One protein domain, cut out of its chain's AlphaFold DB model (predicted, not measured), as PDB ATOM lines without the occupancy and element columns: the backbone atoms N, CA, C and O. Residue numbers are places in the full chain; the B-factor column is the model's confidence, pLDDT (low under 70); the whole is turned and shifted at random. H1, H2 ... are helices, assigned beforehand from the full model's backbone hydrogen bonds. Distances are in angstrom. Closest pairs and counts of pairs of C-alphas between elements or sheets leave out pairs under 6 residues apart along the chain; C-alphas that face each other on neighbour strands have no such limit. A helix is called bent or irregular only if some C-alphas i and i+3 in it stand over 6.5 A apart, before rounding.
ATOM      1  N   SER A 156      -0.324 -29.042  61.139       82.12
ATOM      2  CA  SER A 156      -1.573 -29.007  60.368       82.12
ATOM      3  C   SER A 156      -1.764 -27.707  59.574       82.12
ATOM      4  O   SER A 156      -2.222 -27.764  58.435       82.12
ATOM      5  N   ASN A 157      -1.364 -26.556  60.124       85.50
ATOM      6  CA  ASN A 157      -1.441 -25.279  59.420       85.50
ATOM      7  C   ASN A 157      -0.432 -25.234  58.261       85.50
ATOM      8  O   ASN A 157      -0.778 -24.853  57.149       85.50
ATOM      9  N   LEU A 158       0.793 -25.726  58.475       86.44
ATOM     10  CA  LEU A 158       1.804 -25.800  57.416       86.44
ATOM     11  C   LEU A 158       1.397 -26.765  56.287       86.44
ATOM     12  O   LEU A 158       1.520 -26.424  55.111       86.44
ATOM     13  N   CYS A 159       0.855 -27.938  56.631       89.19
ATOM     14  CA  CYS A 159       0.284 -28.866  55.653       89.19
ATOM     15  C   CYS A 159      -0.865 -28.219  54.877       89.19
ATOM     16  O   CYS A 159      -0.925 -28.348  53.658       89.19
ATOM     17  N   TYR A 160      -1.748 -27.482  55.550       89.25
ATOM     18  CA  TYR A 160      -2.826 -26.772  54.875       89.25
ATOM     19  C   TYR A 160      -2.289 -25.777  53.838       89.25
ATOM     20  O   TYR A 160      -2.734 -25.811  52.693       89.25
ATOM     21  N   VAL A 161      -1.305 -24.942  54.189       89.75
ATOM     22  CA  VAL A 161      -0.735 -23.959  53.250       89.75
ATOM     23  C   VAL A 161      -0.090 -24.636  52.042       89.75
ATOM     24  O   VAL A 161      -0.311 -24.189  50.919       89.75
ATOM     25  N   LEU A 162       0.649 -25.730  52.253       88.44
ATOM     26  CA  LEU A 162       1.360 -26.446  51.187       88.44
ATOM     27  C   LEU A 162       0.447 -27.268  50.269       88.44
ATOM     28  O   LEU A 162       0.723 -27.364  49.078       88.44
ATOM     29  N   PHE A 163      -0.632 -27.863  50.782       89.62
ATOM     30  CA  PHE A 163      -1.549 -28.656  49.957       89.62
ATOM     31  C   PHE A 163      -2.690 -27.818  49.375       89.62
ATOM     32  O   PHE A 163      -3.040 -27.996  48.211       89.62
ATOM     33  N   PHE A 164      -3.273 -26.912  50.168       89.19
ATOM     34  CA  PHE A 164      -4.517 -26.219  49.824       89.19
ATOM     35  C   PHE A 164      -4.401 -24.687  49.737       89.19
ATOM     36  O   PHE A 164      -4.957 -24.066  48.834       89.19
ATOM     37  N   GLY A 165      -3.665 -24.059  50.652       90.75
ATOM     38  CA  GLY A 165      -3.644 -22.598  50.786       90.75
ATOM     39  C   GLY A 165      -2.951 -21.868  49.632       90.75
ATOM     40  O   GLY A 165      -3.463 -20.856  49.153       90.75
ATOM     41  N   TRP A 166      -1.808 -22.372  49.147       91.25
ATOM     42  CA  TRP A 166      -1.008 -21.678  48.128       91.25
ATOM     43  C   TRP A 166      -1.719 -21.567  46.771       91.25
ATOM     44  O   TRP A 166      -1.725 -20.492  46.171       91.25
ATOM     45  N   TRP A 167      -2.358 -22.644  46.299       92.62
ATOM     46  CA  TRP A 167      -3.061 -22.626  45.015       92.62
ATOM     47  C   TRP A 167      -4.319 -21.768  45.088       92.62
ATOM     48  O   TRP A 167      -4.588 -20.998  44.166       92.62
ATOM     49  N   LEU A 168      -5.049 -21.831  46.207       92.94
ATOM     50  CA  LEU A 168      -6.244 -21.021  46.400       92.94
ATOM     51  C   LEU A 168      -5.879 -19.534  46.435       92.94
ATOM     52  O   LEU A 168      -6.501 -18.722  45.752       92.94
ATOM     53  N   SER A 169      -4.803 -19.176  47.134       93.69
ATOM     54  CA  SER A 169      -4.281 -17.814  47.103       93.69
ATOM     55  C   SER A 169      -3.882 -17.354  45.713       93.69
ATOM     56  O   SER A 169      -4.135 -16.202  45.377       93.69
ATOM     57  N   LEU A 170      -3.238 -18.209  44.919       94.56
ATOM     58  CA  LEU A 170      -2.803 -17.847  43.573       94.56
ATOM     59  C   LEU A 170      -4.017 -17.519  42.695       94.56
ATOM     60  O   LEU A 170      -4.015 -16.500  42.008       94.56
ATOM     61  N   VAL A 171      -5.093 -18.306  42.801       95.38
ATOM     62  CA  VAL A 171      -6.368 -18.026  42.123       95.38
ATOM     63  C   VAL A 171      -6.954 -16.685  42.574       95.38
ATOM     64  O   VAL A 171      -7.306 -15.864  41.730       95.38
ATOM     65  N   TYR A 172      -7.012 -16.407  43.881       94.56
ATOM     66  CA  TYR A 172      -7.535 -15.128  44.382       94.56
ATOM     67  C   TYR A 172      -6.664 -13.927  44.000       94.56
ATOM     68  O   TYR A 172      -7.206 -12.861  43.716       94.56
ATOM     69  N   VAL A 173      -5.339 -14.085  43.949       94.94
ATOM     70  CA  VAL A 173      -4.411 -13.050  43.467       94.94
ATOM     71  C   VAL A 173      -4.628 -12.788  41.980       94.94
ATOM     72  O   VAL A 173      -4.674 -11.630  41.571       94.94
ATOM     73  N   LEU A 174      -4.824 -13.836  41.177       95.75
ATOM     74  CA  LEU A 174      -5.108 -13.697  39.752       95.75
ATOM     75  C   LEU A 174      -6.442 -12.975  39.519       95.75
ATOM     76  O   LEU A 174      -6.501 -12.046  38.718       95.75
ATOM     77  N   VAL A 175      -7.491 -13.344  40.261       95.12
ATOM     78  CA  VAL A 175      -8.797 -12.664  40.216       95.12
ATOM     79  C   VAL A 175      -8.677 -11.217  40.694       95.12
ATOM     80  O   VAL A 175      -9.230 -10.323  40.058       95.12
ATOM     81  N   ALA A 176      -7.922 -10.957  41.764       94.12
ATOM     82  CA  ALA A 176      -7.676  -9.606  42.259       94.12
ATOM     83  C   ALA A 176      -6.967  -8.743  41.209       94.12
ATOM     84  O   ALA A 176      -7.360  -7.598  41.007       94.12
ATOM     85  N   LEU A 177      -5.969  -9.298  40.513       94.75
ATOM     86  CA  LEU A 177      -5.267  -8.626  39.423       94.75
ATOM     87  C   LEU A 177      -6.219  -8.343  38.254       94.75
ATOM     88  O   LEU A 177      -6.259  -7.217  37.767       94.75
ATOM     89  N   LEU A 178      -7.043  -9.318  37.858       95.00
ATOM     90  CA  LEU A 178      -8.051  -9.151  36.806       95.00
ATOM     91  C   LEU A 178      -9.051  -8.034  37.145       95.00
ATOM     92  O   LEU A 178      -9.373  -7.211  36.292       95.00
ATOM     93  N   MET A 179      -9.499  -7.983  38.403       92.56
ATOM     94  CA  MET A 179     -10.384  -6.935  38.921       92.56
ATOM     95  C   MET A 179      -9.684  -5.583  39.073       92.56
ATOM     96  O   MET A 179     -10.346  -4.555  39.100       92.56
ATOM     97  N   PHE A 180      -8.358  -5.560  39.187       92.19
ATOM     98  CA  PHE A 180      -7.591  -4.318  39.198       92.19
ATOM     99  C   PHE A 180      -7.398  -3.763  37.780       92.19
ATOM    100  O   PHE A 180      -7.386  -2.548  37.592       92.19
ATOM    101  N   LEU A 181      -7.280  -4.645  36.778       92.44
ATOM    102  CA  LEU A 181      -7.226  -4.264  35.363       92.44
ATOM    103  C   LEU A 181      -8.559  -3.680  34.878       92.44
ATOM    104  O   LEU A 181      -8.573  -2.740  34.083       92.44
ATOM    105  N   THR A 182      -9.688  -4.202  35.358       91.44
ATOM    106  CA  THR A 182     -10.987  -3.568  35.140       91.44
ATOM    107  C   THR A 182     -11.090  -2.379  36.095       91.44
ATOM    108  O   THR A 182     -11.381  -2.545  37.264       91.44
ATOM    109  N   VAL A 183     -10.837  -1.150  35.636       85.50
ATOM    110  CA  VAL A 183     -10.826   0.072  36.485       85.50
ATOM    111  C   VAL A 183     -12.059   0.188  37.410       85.50
ATOM    112  O   VAL A 183     -11.964   0.689  38.528       85.50
ATOM    113  N   VAL A 184     -13.209  -0.340  36.976       88.81
ATOM    114  CA  VAL A 184     -14.467  -0.425  37.747       88.81
ATOM    115  C   VAL A 184     -14.391  -1.416  38.929       88.81
ATOM    116  O   VAL A 184     -15.059  -1.235  39.944       88.81
ATOM    117  N   GLY A 185     -13.562  -2.453  38.822       88.38
ATOM    118  CA  GLY A 185     -13.353  -3.530  39.788       88.38
ATOM    119  C   GLY A 185     -12.328  -3.238  40.891       88.38
ATOM    120  O   GLY A 185     -12.193  -4.046  41.809       88.38
ATOM    121  N   ALA A 186     -11.642  -2.091  40.876       89.69
ATOM    122  CA  ALA A 186     -10.615  -1.740  41.864       89.69
ATOM    123  C   ALA A 186     -11.010  -1.946  43.353       89.69
ATOM    124  O   ALA A 186     -10.197  -2.508  44.101       89.69
ATOM    125  N   PRO A 187     -12.222  -1.567  43.831       90.38
ATOM    126  CA  PRO A 187     -12.610  -1.844  45.220       90.38
ATOM    127  C   PRO A 187     -12.742  -3.351  45.504       90.38
ATOM    128  O   PRO A 187     -12.347  -3.812  46.577       90.38
ATOM    129  N   TYR A 188     -13.210  -4.130  44.525       91.69
ATOM    130  CA  TYR A 188     -13.316  -5.588  44.618       91.69
ATOM    131  C   TYR A 188     -11.943  -6.263  44.573       91.69
ATOM    132  O   TYR A 188     -11.690  -7.182  45.347       91.69
ATOM    133  N   GLY A 189     -11.010  -5.759  43.760       93.81
ATOM    134  CA  GLY A 189      -9.631  -6.251  43.722       93.81
ATOM    135  C   GLY A 189      -8.943  -6.150  45.086       93.81
ATOM    136  O   GLY A 189      -8.307  -7.103  45.538       93.81
ATOM    137  N   LYS A 190      -9.147  -5.037  45.807       92.25
ATOM    138  CA  LYS A 190      -8.613  -4.857  47.168       92.25
ATOM    139  C   LYS A 190      -9.221  -5.844  48.169       92.25
ATOM    140  O   LYS A 190      -8.507  -6.328  49.048       92.25
ATOM    141  N   LEU A 191     -10.512  -6.156  48.043       94.00
ATOM    142  CA  LEU A 191     -11.172  -7.180  48.853       94.00
ATOM    143  C   LEU A 191     -10.578  -8.566  48.560       94.00
ATOM    144  O   LEU A 191     -10.119  -9.235  49.484       94.00
ATOM    145  N   CYS A 192     -10.497  -8.958  47.285       93.00
ATOM    146  CA  CYS A 192      -9.924 -10.234  46.852       93.00
ATOM    147  C   CYS A 192      -8.468 -10.407  47.303       93.00
ATOM    148  O   CYS A 192      -8.092 -11.492  47.740       93.00
ATOM    149  N   TRP A 193      -7.666  -9.338  47.286       92.94
ATOM    150  CA  TRP A 193      -6.296  -9.358  47.802       92.94
ATOM    151  C   TRP A 193      -6.236  -9.662  49.305       92.94
ATOM    152  O   TRP A 193      -5.406 -10.450  49.758       92.94
ATOM    153  N   LYS A 194      -7.142  -9.080  50.101       91.00
ATOM    154  CA  LYS A 194      -7.239  -9.391  51.537       91.00
ATOM    155  C   LYS A 194      -7.715 -10.823  51.776       91.00
ATOM    156  O   LYS A 194      -7.204 -11.478  52.682       91.00
ATOM    157  N   LEU A 195      -8.649 -11.312  50.957       90.94
ATOM    158  CA  LEU A 195      -9.088 -12.706  51.000       90.94
ATOM    159  C   LEU A 195      -7.938 -13.660  50.670       90.94
ATOM    160  O   LEU A 195      -7.781 -14.653  51.369       90.94
ATOM    161  N   ALA A 196      -7.092 -13.345  49.683       91.88
ATOM    162  CA  ALA A 196      -5.924 -14.161  49.353       91.88
ATOM    163  C   ALA A 196      -5.013 -14.372  50.578       91.88
ATOM    164  O   ALA A 196      -4.654 -15.503  50.896       91.88
ATOM    165  N   GLY A 197      -4.731 -13.302  51.333       88.19
ATOM    166  CA  GLY A 197      -3.981 -13.397  52.590       88.19
ATOM    167  C   GLY A 197      -4.698 -14.205  53.680       88.19
ATOM    168  O   GLY A 197      -4.051 -14.935  54.426       88.19
ATOM    169  N   TYR A 198      -6.030 -14.128  53.749       88.38
ATOM    170  CA  TYR A 198      -6.835 -14.926  54.682       88.38
ATOM    171  C   TYR A 198      -6.797 -16.424  54.348       88.38
ATOM    172  O   TYR A 198      -6.690 -17.255  55.246       88.38
ATOM    173  N   PHE A 199      -6.814 -16.783  53.062       88.00
ATOM    174  CA  PHE A 199      -6.694 -18.175  52.619       88.00
ATOM    175  C   PHE A 199      -5.297 -18.762  52.836       88.00
ATOM    176  O   PHE A 199      -5.187 -19.974  52.989       88.00
ATOM    177  N   LEU A 200      -4.236 -17.946  52.904       86.00
ATOM    178  CA  LEU A 200      -2.918 -18.429  53.343       86.00
ATOM    179  C   LEU A 200      -2.920 -18.826  54.812       86.00
ATOM    180  O   LEU A 200      -2.144 -19.686  55.207       86.00
ATOM    181  N   TRP A 201      -3.726 -18.166  55.637       84.00
ATOM    182  CA  TRP A 201      -3.647 -18.325  57.078       84.00
ATOM    183  C   TRP A 201      -5.037 -18.346  57.722       84.00
ATOM    184  O   TRP A 201      -5.427 -17.398  58.409       84.00
TER     185      TRP A 201
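What this domain is: This is residues 156 to 201 of the 255 residues of a protein of Paroedura picta (UniProt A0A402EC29). A helical hairpin makes a slim rod: the long arm H1b and the helix H2 lie side by side along its length, and the short arm H1a, at the first printed residues, turns at an angle to H1b and extends the rod beyond the last residues of H2. At the far tip of the rod, the backbone folds back from H1b into H2 through a single residue, Thr 182. The printed part has 46 residues with two named helices, H1 then H2, and no named strand; the class is all helix. The whole is only just loose, close to compact, with a radius of gyration of the C-alphas of 11.5 A, and the C-alphas span 39 by 13 by 6 A.

How they stand to each other: H1, residues 156 to 181, was assigned as one helix by its hydrogen bonds but is bent: C-alphas 163 and 166 are 7.2 A apart. Its arms, H1a with residues 156 to 163 and H1b with residues 166 to 181, stand at a steep tilt of 61 degrees. H1b touches H2, residues 183 to 200, and the two form a helical hairpin, opposite ways at a shallow tilt of 13 degrees. Their closest C-alphas are those of Ala 176 and Gly 189, 4.1 A apart. H1a and H2 are close but not clearly touching; their closest C-alphas, those of Val 161 and Leu 200, are 5.9 A apart. Every O i to N i+4 pair is within hydrogen-bond range in H1a and H1b, and 12 of 14 are in H2.

Where its parts are: H1a begins at C-alpha 156, at (-1.573, -29.007, 60.368), and is 10.4 A long. H1b measures 22.5 A from first to last C-alpha and ends at C-alpha 181, at (-7.226, -4.264, 35.363). H2 measures 26.2 A and ends at C-alpha 200, at (-2.918, -18.429, 53.343). It is irregular, with C-alphas 184 and 187 7.8 A apart, and has a kink of 31 degrees near residue 190.

The domain as a whole: The two C-alphas farthest apart, those of Ser 156 and Val 183, are 38.8 A apart. The printed part has no cut, and the link from H1 to H2 is tight. The mean pLDDT of the printed part is 90.9, and no printed residue is under 70.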